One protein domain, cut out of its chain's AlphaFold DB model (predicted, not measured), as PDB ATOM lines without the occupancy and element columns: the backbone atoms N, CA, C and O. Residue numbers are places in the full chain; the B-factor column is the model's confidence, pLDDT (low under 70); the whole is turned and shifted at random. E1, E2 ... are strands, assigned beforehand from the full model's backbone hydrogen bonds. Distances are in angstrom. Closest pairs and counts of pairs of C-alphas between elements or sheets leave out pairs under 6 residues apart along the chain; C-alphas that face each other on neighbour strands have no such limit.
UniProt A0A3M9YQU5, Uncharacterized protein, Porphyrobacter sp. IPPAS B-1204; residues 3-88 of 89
ATOM      1  N   THR A   3      37.663 -37.400 -30.875       96.12
ATOM      2  CA  THR A   3      37.952 -38.825 -30.671       96.12
ATOM      3  C   THR A   3      39.449 -39.014 -30.488       96.12
ATOM      4  O   THR A   3      40.234 -38.563 -31.320       96.12
ATOM      5  N   LEU A   4      39.840 -39.678 -29.399       96.00
ATOM      6  CA  LEU A   4      41.212 -40.111 -29.167       96.00
ATOM      7  C   LEU A   4      41.373 -41.540 -29.673       96.00
ATOM      8  O   LEU A   4      40.724 -42.464 -29.171       96.00
ATOM      9  N   THR A   5      42.267 -41.720 -30.633       97.00
ATOM     10  CA  THR A   5      42.694 -43.029 -31.116       97.00
ATOM     11  C   THR A   5      44.154 -43.270 -30.772       97.00
ATOM     12  O   THR A   5      44.928 -42.333 -30.568       97.00
ATOM     13  N   VAL A   6      44.532 -44.542 -30.711       97.44
ATOM     14  CA  VAL A   6      45.927 -44.963 -30.682       97.44
ATOM     15  C   VAL A   6      46.188 -45.931 -31.822       97.44
ATOM     16  O   VAL A   6      45.433 -46.881 -32.026       97.44
ATOM     17  N   THR A   7      47.254 -45.680 -32.573       98.06
ATOM     18  CA  THR A   7      47.723 -46.545 -33.655       98.06
ATOM     19  C   THR A   7      49.056 -47.160 -33.266       98.06
ATOM     20  O   THR A   7      49.999 -46.443 -32.933       98.06
ATOM     21  N   SER A   8      49.134 -48.486 -33.314       97.81
ATOM     22  CA  SER A   8      50.346 -49.270 -33.054       97.81
ATOM     23  C   SER A   8      50.668 -50.174 -34.251       97.81
ATOM     24  O   SER A   8      49.753 -50.549 -34.990       97.81
ATOM     25  N   PRO A   9      51.943 -50.528 -34.489       97.81
ATOM     26  CA  PRO A   9      52.283 -51.566 -35.456       97.81
ATOM     27  C   PRO A   9      51.805 -52.936 -34.956       97.81
ATOM     28  O   PRO A   9      51.611 -53.131 -33.760       97.81
ATOM     29  N   ALA A  10      51.680 -53.910 -35.860       97.00
ATOM     30  CA  ALA A  10      51.324 -55.283 -35.484       97.00
ATOM     31  C   ALA A  10      52.345 -55.914 -34.520       97.00
ATOM     32  O   ALA A  10      51.978 -56.659 -33.611       97.00
ATOM     33  N   ASN A  11      53.628 -55.583 -34.696       96.94
ATOM     34  CA  ASN A  11      54.730 -56.148 -33.929       96.94
ATOM     35  C   ASN A  11      55.736 -55.068 -33.519       96.94
ATOM     36  O   ASN A  11      55.946 -54.094 -34.244       96.94
ATOM     37  N   LEU A  12      56.400 -55.288 -32.387       96.38
ATOM     38  CA  LEU A  12      57.722 -54.736 -32.121       96.38
ATOM     39  C   LEU A  12      58.754 -55.549 -32.914       96.38
ATOM     40  O   LEU A  12      58.639 -56.774 -32.979       96.38
ATOM     41  N   THR A  13      59.769 -54.903 -33.483       97.25
ATOM     42  CA  THR A  13      60.758 -55.573 -34.347       97.25
ATOM     43  C   THR A  13      62.191 -55.370 -33.867       97.25
ATOM     44  O   THR A  13      62.552 -54.294 -33.384       97.25
ATOM     45  N   SER A  14      63.008 -56.415 -34.011       97.31
ATOM     46  CA  SER A  14      64.451 -56.422 -33.748       97.31
ATOM     47  C   SER A  14      65.143 -57.248 -34.835       97.31
ATOM     48  O   SER A  14      65.207 -58.470 -34.748       97.31
ATOM     49  N   GLY A  15      65.639 -56.604 -35.896       94.56
ATOM     50  CA  GLY A  15      66.184 -57.330 -37.049       94.56
ATOM     51  C   GLY A  15      65.114 -58.200 -37.722       94.56
ATOM     52  O   GLY A  15      64.092 -57.676 -38.162       94.56
ATOM     53  N   GLY A  16      65.357 -59.512 -37.813       94.69
ATOM     54  CA  GLY A  16      64.393 -60.488 -38.340       94.69
ATOM     55  C   GLY A  16      63.381 -61.005 -37.309       94.69
ATOM     56  O   GLY A  16      62.418 -61.666 -37.691       94.69
ATOM     57  N   ASP A  17      63.578 -60.696 -36.026       96.31
ATOM     58  CA  ASP A  17      62.739 -61.173 -34.931       96.31
ATOM     59  C   ASP A  17      61.613 -60.186 -34.605       96.31
ATOM     60  O   ASP A  17      61.716 -58.970 -34.824       96.31
ATOM     61  N   SER A  18      60.520 -60.706 -34.042       95.94
ATOM     62  CA  SER A  18      59.352 -59.896 -33.699       95.94
ATOM     63  C   SER A  18      58.653 -60.349 -32.419       95.94
ATOM     64  O   SER A  18      58.656 -61.527 -32.068       95.94
ATOM     65  N   ILE A  19      58.038 -59.386 -31.732       96.06
ATOM     66  CA  ILE A  19      57.138 -59.605 -30.597       96.06
ATOM     67  C   ILE A  19      55.796 -58.972 -30.968       96.06
ATOM     68  O   ILE A  19      55.786 -57.785 -31.307       96.06
ATOM     69  N   PRO A  20      54.663 -59.692 -30.885       95.75
ATOM     70  CA  PRO A  20      53.354 -59.091 -31.112       95.75
ATOM     71  C   PRO A  20      53.149 -57.873 -30.210       95.75
ATOM     72  O   PRO A  20      53.351 -57.956 -28.997       95.75
ATOM     73  N   PHE A  21      52.726 -56.737 -30.773       96.56
ATOM     74  CA  PHE A  21      52.509 -55.517 -29.982       96.56
ATOM     75  C   PHE A  21      51.380 -55.714 -28.951       96.56
ATOM     76  O   PHE A  21      51.363 -55.067 -27.908       96.56
ATOM     77  N   SER A  22      50.501 -56.695 -29.190       95.62
ATOM     78  CA  SER A  22      49.482 -57.179 -28.252       95.62
ATOM     79  C   SER A  22      50.022 -57.840 -26.980       95.62
ATOM     80  O   SER A  22      49.244 -58.144 -26.081       95.62
ATOM     81  N   GLN A  23      51.340 -58.029 -26.853       96.06
ATOM     82  CA  GLN A  23      51.967 -58.368 -25.575       96.06
ATOM     83  C   GLN A  23      51.965 -57.192 -24.591       96.06
ATOM     84  O   GLN A  23      52.211 -57.424 -23.413       96.06
ATOM     85  N   ILE A  24      51.723 -55.957 -25.042       96.75
ATOM     86  CA  ILE A  24      51.673 -54.777 -24.176       96.75
ATOM     87  C   ILE A  24      50.213 -54.476 -23.823       96.75
ATOM     88  O   ILE A  24      49.388 -54.175 -24.692       96.75
ATOM     89  N   SER A  25      49.914 -54.513 -22.531       95.94
ATOM     90  CA  SER A  25      48.671 -54.020 -21.943       95.94
ATOM     91  C   SER A  25      48.923 -52.765 -21.118       95.94
ATOM     92  O   SER A  25      50.068 -52.409 -20.825       95.94
ATOM     93  N   TRP A  26      47.848 -52.080 -20.753       94.25
ATOM     94  CA  TRP A  26      47.885 -50.986 -19.806       94.25
ATOM     95  C   TRP A  26      46.759 -51.081 -18.792       94.25
ATOM     96  O   TRP A  26      45.661 -51.560 -19.082       94.25
ATOM     97  N   VAL A  27      47.045 -50.531 -17.621       92.00
ATOM     98  CA  VAL A  27      46.042 -50.162 -16.632       92.00
ATOM     99  C   VAL A  27      46.073 -48.656 -16.442       92.00
ATOM    100  O   VAL A  27      47.136 -48.025 -16.448       92.00
ATOM    101  N   MET A  28      44.899 -48.070 -16.298       89.38
ATOM    102  CA  MET A  28      44.728 -46.651 -16.079       89.38
ATOM    103  C   MET A  28      44.717 -46.386 -14.569       89.38
ATOM    104  O   MET A  28      43.672 -46.210 -13.953       89.38
ATOM    105  N   SER A  29      45.892 -46.408 -13.941       75.88
ATOM    106  CA  SER A  29      46.042 -46.225 -12.493       75.88
ATOM    107  C   SER A  29      47.017 -45.094 -12.173       75.88
ATOM    108  O   SER A  29      48.235 -45.287 -12.212       75.88
ATOM    109  N   GLY A  30      46.497 -43.917 -11.831       66.38
ATOM    110  CA  GLY A  30      47.245 -42.889 -11.110       66.38
ATOM    111  C   GLY A  30      47.209 -43.141  -9.602       66.38
ATOM    112  O   GLY A  30      46.220 -43.637  -9.061       66.38
ATOM    113  N   ASN A  31      48.287 -42.810  -8.890       58.72
ATOM    114  CA  ASN A  31      48.270 -42.867  -7.428       58.72
ATOM    115  C   ASN A  31      47.272 -41.824  -6.890       58.72
ATOM    116  O   ASN A  31      47.490 -40.628  -7.061       58.72
ATOM    117  N   GLY A  32      46.191 -42.278  -6.248       64.62
ATOM    118  CA  GLY A  32      45.113 -41.410  -5.760       64.62
ATOM    119  C   GLY A  32      43.983 -41.144  -6.764       64.62
ATOM    120  O   GLY A  32      43.073 -40.382  -6.435       64.62
ATOM    121  N   ASP A  33      43.994 -41.779  -7.944       68.81
ATOM    122  CA  ASP A  33      42.872 -41.686  -8.884       68.81
ATOM    123  C   ASP A  33      41.634 -42.391  -8.319       68.81
ATOM    124  O   ASP A  33      41.633 -43.588  -8.037       68.81
ATOM    125  N   THR A  34      40.550 -41.632  -8.173       70.12
ATOM    126  CA  THR A  34      39.231 -42.137  -7.743       70.12
ATOM    127  C   THR A  34      38.219 -42.170  -8.888       70.12
ATOM    128  O   THR A  34      37.110 -42.676  -8.722       70.12
ATOM    129  N   VAL A  35      38.596 -41.649 -10.061       72.50
ATOM    130  CA  VAL A  35      37.740 -41.540 -11.242       72.50
ATOM    131  C   VAL A  35      38.461 -42.134 -12.446       72.50
ATOM    132  O   VAL A  35      39.481 -41.615 -12.884       72.50
ATOM    133  N   PHE A  36      37.892 -43.195 -13.017       78.94
ATOM    134  CA  PHE A  36      38.357 -43.772 -14.277       78.94
ATOM    135  C   PHE A  36      37.718 -43.039 -15.459       78.94
ATOM    136  O   PHE A  36      36.501 -43.068 -15.644       78.94
ATOM    137  N   GLN A  37      38.543 -42.373 -16.259       86.81
ATOM    138  CA  GLN A  37      38.125 -41.586 -17.423       86.81
ATOM    139  C   GLN A  37      38.409 -42.294 -18.755       86.81
ATOM    140  O   GLN A  37      37.783 -41.964 -19.774       86.81
ATOM    141  N   PHE A  38      39.309 -43.279 -18.730       90.44
ATOM    142  CA  PHE A  38      39.663 -44.171 -19.826       90.44
ATOM    143  C   PHE A  38      39.588 -45.637 -19.373       90.44
ATOM    144  O   PHE A  38      39.820 -45.925 -18.197       90.44
ATOM    145  N   PRO A  39      39.280 -46.570 -20.287       90.75
ATOM    146  CA  PRO A  39      39.307 -47.991 -19.977       90.75
ATOM    147  C   PRO A  39      40.739 -48.548 -19.969       90.75
ATOM    148  O   PRO A  39      41.601 -48.131 -20.753       90.75
ATOM    149  N   ASP A  40      40.957 -49.557 -19.129       93.00
ATOM    150  CA  ASP A  40      42.101 -50.464 -19.242       93.00
ATOM    151  C   ASP A  40      42.056 -51.213 -20.577       93.00
ATOM    152  O   ASP A  40      40.992 -51.361 -21.194       93.00
ATOM    153  N   GLY A  41      43.200 -51.707 -21.043       94.25
ATOM    154  CA  GLY A  41      43.210 -52.394 -22.325       94.25
ATOM    155  C   GLY A  41      44.534 -53.001 -22.743       94.25
ATOM    156  O   GLY A  41      45.530 -52.988 -22.026       94.25
ATOM    157  N   THR A  42      44.504 -53.543 -23.954       96.69
ATOM    158  CA  THR A  42      45.640 -54.168 -24.626       96.69
ATOM    159  C   THR A  42      45.715 -53.627 -26.044       96.69
ATOM    160  O   THR A  42      44.685 -53.352 -26.676       96.69
ATOM    161  N   PHE A  43      46.930 -53.448 -26.555       97.12
ATOM    162  CA  PHE A  43      47.107 -53.014 -27.933       97.12
ATOM    163  C   PHE A  43      46.702 -54.114 -28.915       97.12
ATOM    164  O   PHE A  43      46.979 -55.291 -28.694       97.12
ATOM    165  N   VAL A  44      46.076 -53.739 -30.031       95.31
ATOM    166  CA  VAL A  44      45.583 -54.708 -31.030       95.31
ATOM    167  C   VAL A  44      46.429 -54.782 -32.303       95.31
ATOM    168  O   VAL A  44      46.126 -55.585 -33.180       95.31
ATOM    169  N   GLY A  45      47.487 -53.972 -32.425       92.50
ATOM    170  CA  GLY A  45      48.324 -53.951 -33.629       92.50
ATOM    171  C   GLY A  45      47.636 -53.284 -34.822       92.50
ATOM    172  O   GLY A  45      47.503 -53.867 -35.895       92.50
ATOM    173  N   GLY A  46      47.168 -52.059 -34.610       96.00
ATOM    174  CA  GLY A  46      46.441 -51.240 -35.571       96.00
ATOM    175  C   GLY A  46      45.908 -49.986 -34.885       96.00
ATOM    176  O   GLY A  46      46.400 -49.608 -33.818       96.00
ATOM    177  N   THR A  47      44.901 -49.346 -35.479       97.19
ATOM    178  CA  THR A  47      44.198 -48.210 -34.864       97.19
ATOM    179  C   THR A  47      43.052 -48.699 -33.984       97.19
ATOM    180  O   THR A  47      42.198 -49.449 -34.448       97.19
ATOM    181  N   GLN A  48      42.993 -48.222 -32.742       96.50
ATOM    182  CA  GLN A  48      41.880 -48.453 -31.822       96.50
ATOM    183  C   GLN A  48      41.456 -47.152 -31.135       96.50
ATOM    184  O   GLN A  48      42.279 -46.279 -30.856       96.50
ATOM    185  N   THR A  49      40.160 -47.014 -30.863       95.88
ATOM    186  CA  THR A  49      39.611 -45.867 -30.128       95.88
ATOM    187  C   THR A  49      39.832 -46.056 -28.632       95.88
ATOM    188  O   THR A  49      39.504 -47.111 -28.095       95.88
ATOM    189  N   LEU A  50      40.350 -45.029 -27.959       93.94
ATOM    190  CA  LEU A  50      40.532 -45.020 -26.505       93.94
ATOM    191  C   LEU A  50      39.397 -44.297 -25.785       93.94
ATOM    192  O   LEU A  50      38.916 -44.770 -24.760       93.94
ATOM    193  N   ALA A  51      38.970 -43.146 -26.307       94.00
ATOM    194  CA  ALA A  51      37.897 -42.363 -25.706       94.00
ATOM    195  C   ALA A  51      37.306 -41.341 -26.680       94.00
ATOM    196  O   ALA A  51      37.933 -40.937 -27.660       94.00
ATOM    197  N   THR A  52      36.117 -40.857 -26.336       94.62
ATOM    198  CA  THR A  52      35.504 -39.667 -26.927       94.62
ATOM    199  C   THR A  52      35.408 -38.541 -25.899       94.62
ATOM    200  O   THR A  52      35.352 -38.768 -24.681       94.62
ATOM    201  N   PHE A  53      35.415 -37.314 -26.414       94.31
ATOM    202  CA  PHE A  53      35.419 -36.072 -25.650       94.31
ATOM    203  C   PHE A  53      34.237 -35.203 -26.097       94.31
ATOM    204  O   PHE A  53      34.202 -34.734 -27.248       94.31
ATOM    205  N   PRO A  54      33.244 -34.980 -25.216       92.88
ATOM    206  CA  PRO A  54      32.249 -33.935 -25.413       92.88
ATOM    207  C   PRO A  54      32.901 -32.546 -25.498       92.88
ATOM    208  O   PRO A  54      34.041 -32.345 -25.073       92.88
ATOM    209  N   ALA A  55      32.180 -31.571 -26.055       90.50
ATOM    210  CA  ALA A  55      32.679 -30.198 -26.123       90.50
ATOM    211  C   ALA A  55      32.970 -29.651 -24.713       90.50
ATOM    212  O   ALA A  55      32.205 -29.912 -23.787       90.50
ATOM    213  N   ASN A  56      34.055 -28.882 -24.574       88.75
ATOM    214  CA  ASN A  56      34.484 -28.259 -23.314       88.75
ATOM    215  C   ASN A  56      34.699 -29.248 -22.153       88.75
ATOM    216  O   ASN A  56      34.415 -28.924 -21.002       88.75
ATOM    217  N   THR A  57      35.200 -30.452 -22.444       90.50
ATOM    218  CA  THR A  57      35.564 -31.441 -21.417       90.50
ATOM    219  C   THR A  57      37.065 -31.697 -21.390       90.50
ATOM    220  O   THR A  57      37.728 -31.680 -22.427       90.50
ATOM    221  N   TRP A  58      37.588 -31.951 -20.191       88.19
ATOM    222  CA  TRP A  58      38.961 -32.384 -19.943       88.19
ATOM    223  C   TRP A  58      38.950 -33.813 -19.405       88.19
ATOM    224  O   TRP A  58      38.086 -34.154 -18.592       88.19
ATOM    225  N   LYS A  59      39.903 -34.633 -19.856       89.06
ATOM    226  CA  LYS A  59      40.199 -35.937 -19.263       89.06
ATOM    227  C   LYS A  59      41.707 -36.099 -19.114       89.06
ATOM    228  O   LYS A  59      42.445 -35.762 -20.036       89.06
ATOM    229  N   GLU A  60      42.133 -36.658 -17.998       88.00
ATOM    230  CA  GLU A  60      43.510 -36.939 -17.630       88.00
ATOM    231  C   GLU A  60      43.540 -38.204 -16.776       88.00
ATOM    232  O   GLU A  60      42.724 -38.373 -15.875       88.00
ATOM    233  N   GLN A  61      44.468 -39.106 -17.088       88.06
ATOM    234  CA  GLN A  61      44.685 -40.320 -16.310       88.06
ATOM    235  C   GLN A  61      46.107 -40.830 -16.541       88.06
ATOM    236  O   GLN A  61      46.654 -40.685 -17.640       88.06
ATOM    237  N   CYS A  62      46.713 -41.443 -15.524       88.94
ATOM    238  CA  CYS A  62      48.006 -42.101 -15.689       88.94
ATOM    239  C   CYS A  62      47.834 -43.472 -16.349       88.94
ATOM    240  O   CYS A  62      47.027 -44.287 -15.907       88.94
ATOM    241  N   MET A  63      48.644 -43.743 -17.371       90.88
ATOM    242  CA  MET A  63      48.645 -45.008 -18.102       90.88
ATOM    243  C   MET A  63      49.907 -45.794 -17.745       90.88
ATOM    244  O   MET A  63      51.019 -45.367 -18.053       90.88
ATOM    245  N   THR A  64      49.737 -46.937 -17.083       91.94
ATOM    246  CA  THR A  64      50.841 -47.830 -16.715       91.94
ATOM    247  C   THR A  64      50.874 -49.003 -17.674       91.94
ATOM    248  O   THR A  64      49.891 -49.731 -17.775       91.94
ATOM    249  N   PHE A  65      51.998 -49.199 -18.362       93.94
ATOM    250  CA  PHE A  65      52.172 -50.277 -19.335       93.94
ATOM    251  C   PHE A  65      52.829 -51.507 -18.708       93.94
ATOM    252  O   PHE A  65      53.765 -51.388 -17.918       93.94
ATOM    253  N   SER A  66      52.388 -52.692 -19.122       95.06
ATOM    254  CA  SER A  66      52.969 -53.972 -18.718       95.06
ATOM    255  C   SER A  66      53.055 -54.940 -19.889       95.06
ATOM    256  O   SER A  66      52.203 -54.931 -20.775       95.06
ATOM    257  N   TYR A  67      54.060 -55.813 -19.864       95.12
ATOM    258  CA  TYR A  67      54.159 -56.928 -20.800       95.12
ATOM    259  C   TYR A  67      53.480 -58.179 -20.235       95.12
ATOM    260  O   TYR A  67      53.722 -58.551 -19.089       95.12
ATOM    261  N   ALA A  68      52.696 -58.870 -21.063       93.06
ATOM    262  CA  ALA A  68      52.106 -60.167 -20.737       93.06
ATOM    263  C   ALA A  68      53.158 -61.284 -20.612       93.06
ATOM    264  O   ALA A  68      52.906 -62.283 -19.946       93.06
ATOM    265  N   ASN A  69      54.333 -61.120 -21.240       89.12
ATOM    266  CA  ASN A  69      55.457 -62.065 -21.194       89.12
ATOM    267  C   ASN A  69      55.061 -63.515 -21.532       89.12
ATOM    268  O   ASN A  69      55.571 -64.467 -20.947       89.12
ATOM    269  N   SER A  70      54.148 -63.685 -22.491       90.25
ATOM    270  CA  SER A  70      53.671 -65.010 -22.928       90.25
ATOM    271  C   SER A  70      54.505 -65.624 -24.057       90.25
ATOM    272  O   SER A  70      54.253 -66.750 -24.479       90.25
ATOM    273  N   VAL A  71      55.513 -64.894 -24.540       85.50
ATOM    274  CA  VAL A  71      56.478 -65.325 -25.556       85.50
ATOM    275  C   VAL A  71      57.896 -65.178 -25.017       85.50
ATOM    276  O   VAL A  71      58.173 -64.265 -24.240       85.50
ATOM    277  N   VAL A  72      58.798 -66.062 -25.447       90.19
ATOM    278  CA  VAL A  72      60.234 -65.983 -25.145       90.19
ATOM    279  C   VAL A  72      60.948 -65.442 -26.389       90.19
ATOM    280  O   VAL A  72      61.175 -66.207 -27.326       90.19
ATOM    281  N   PRO A  73      61.249 -64.133 -26.458       91.31
ATOM    282  CA  PRO A  73      61.917 -63.549 -27.614       91.31
ATOM    283  C   PRO A  73      63.416 -63.863 -27.622       91.31
ATOM    284  O   PRO A  73      64.037 -64.042 -26.571       91.31
ATOM    285  N   ALA A  74      64.020 -63.858 -28.810       94.88
ATOM    286  CA  ALA A  74      65.473 -63.809 -28.930       94.88
ATOM    287  C   ALA A  74      66.017 -62.515 -28.299       94.88
ATOM    288  O   ALA A  74      65.314 -61.502 -28.230       94.88
ATOM    289  N   ALA A  75      67.272 -62.531 -27.848       95.44
ATOM    290  CA  ALA A  75      67.903 -61.344 -27.281       95.44
ATOM    291  C   ALA A  75      68.008 -60.223 -28.329       95.44
ATOM    292  O   ALA A  75      68.492 -60.443 -29.438       95.44
ATOM    293  N   GLY A  76      67.579 -59.013 -27.972       95.62
ATOM    294  CA  GLY A  76      67.605 -57.866 -28.873       95.62
ATOM    295  C   GLY A  76      66.804 -56.680 -28.349       95.62
ATOM    296  O   GLY A  76      66.156 -56.761 -27.304       95.62
ATOM    297  N   THR A  77      66.845 -55.578 -29.096       97.00
ATOM    298  CA  THR A  77      66.069 -54.367 -28.804       97.00
ATOM    299  C   THR A  77      64.889 -54.298 -29.758       97.00
ATOM    300  O   THR A  77      65.042 -53.960 -30.929       97.00
ATOM    301  N   TYR A  78      63.702 -54.603 -29.242       96.81
ATOM    302  CA  TYR A  78      62.468 -54.595 -30.017       96.81
ATOM    303  C   TYR A  78      61.848 -53.200 -30.012       96.81
ATOM    304  O   TYR A  78      61.514 -52.664 -28.957       96.81
ATOM    305  N   THR A  79      61.686 -52.610 -31.194       97.38
ATOM    306  CA  THR A  79      61.177 -51.242 -31.347       97.38
ATOM    307  C   THR A  79      59.805 -51.222 -32.006       97.38
ATOM    308  O   THR A  79      59.488 -52.023 -32.880       97.38
ATOM    309  N   GLY A  80      58.975 -50.283 -31.572       96.06
ATOM    310  CA  GLY A  80      57.685 -49.965 -32.164       96.06
ATOM    311  C   GLY A  80      57.156 -48.673 -31.554       96.06
ATOM    312  O   GLY A  80      57.708 -48.170 -30.575       96.06
ATOM    313  N   ARG A  81      56.106 -48.103 -32.148       97.38
ATOM    314  CA  ARG A  81      55.579 -46.797 -31.738       97.38
ATOM    315  C   ARG A  81      54.060 -46.828 -31.644       97.38
ATOM    316  O   ARG A  81      53.393 -47.045 -32.648       97.38
ATOM    317  N   ALA A  82      53.536 -46.530 -30.458       97.38
ATOM    318  CA  ALA A  82      52.139 -46.153 -30.281       97.38
ATOM    319  C   ALA A  82      51.993 -44.647 -30.548       97.38
ATOM    320  O   ALA A  82      52.679 -43.831 -29.931       97.38
ATOM    321  N   THR A  83      51.137 -44.273 -31.495       97.88
ATOM    322  CA  THR A  83      50.842 -42.871 -31.823       97.88
ATOM    323  C   THR A  83      49.423 -42.550 -31.402       97.88
ATOM    324  O   THR A  83      48.487 -43.189 -31.873       97.88
ATOM    325  N   TYR A  84      49.280 -41.565 -30.522       96.69
ATOM    326  CA  TYR A  84      47.996 -41.109 -30.009       96.69
ATOM    327  C   TYR A  84      47.561 -39.875 -30.793       96.69
ATOM    328  O   TYR A  84      48.314 -38.904 -30.884       96.69
ATOM    329  N   THR A  85      46.352 -39.914 -31.345       97.50
ATOM    330  CA  THR A  85      45.804 -38.834 -32.165       97.50
ATOM    331  C   THR A  85      44.452 -38.427 -31.611       97.50
ATOM    332  O   THR A  85      43.539 -39.246 -31.529       97.50
ATOM    333  N   LEU A  86      44.320 -37.153 -31.246       96.06
ATOM    334  CA  LEU A  86      43.036 -36.538 -30.939       96.06
ATOM    335  C   LEU A  86      42.560 -35.780 -32.180       96.06
ATOM    336  O   LEU A  86      43.206 -34.818 -32.592       96.06
ATOM    337  N   SER A  87      41.447 -36.204 -32.772       96.19
ATOM    338  CA  SER A  87      40.865 -35.546 -33.945       96.19
ATOM    339  C   SER A  87      39.459 -35.026 -33.668       96.19
ATOM    340  O   SER A  87      38.673 -35.641 -32.941       96.19
ATOM    341  N   LEU A  88      39.146 -33.873 -34.259       92.62
ATOM    342  CA  LEU A  88      37.768 -33.431 -34.449       92.62
ATOM    343  C   LEU A  88      37.175 -34.148 -35.680       92.62
ATOM    344  O   LEU A  88      37.951 -34.634 -36.507       92.62
TER     345      LEU A  88
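This is residues 3 to 88 of the 89 residues of an uncharacterized protein of Porphyrobacter sp. IPPAS B-1204 (UniProt A0A3M9YQU5). With little regular structure, the model is a loose strand body: a three-stranded sheet, E5, E1, E7, along one long side, the hairpin E2 and E3 at one end, and the pair E4 and E6 along the other side. The 86 printed residues have seven named strands, E1 to E7, and no named helix; this all-strand class holds 33 residues in antiparallel sheets. The radius of gyration of the C-alphas is 14.9 A, and the spans are 46 by 30 by 16 A.

E1, residues 3 to 7, is the inner strand between E5, residues 47 to 53, and E7, residues 83 to 87; N 6 and O 48 are 2.8 A apart, N 5 and O 85 2.9 A. E2, residues 11 to 14, and E3, residues 17 to 20, form a hairpin, N 12 to O 19 2.8 A. E4, residues 24 to 27, neighbours E6, residues 64 to 67, N 25 to O 66 2.9 A.

E1 begins at C-alpha 3 (37.952, -38.825, -30.671); E5 is 17.6 A long; E7 ends at C-alpha 87 (40.865, -35.546, -33.945).

The printed part has no cut. Links E4 to E5 and E6 to E7 are long. Residues 30 to 33 are under 70 in pLDDT.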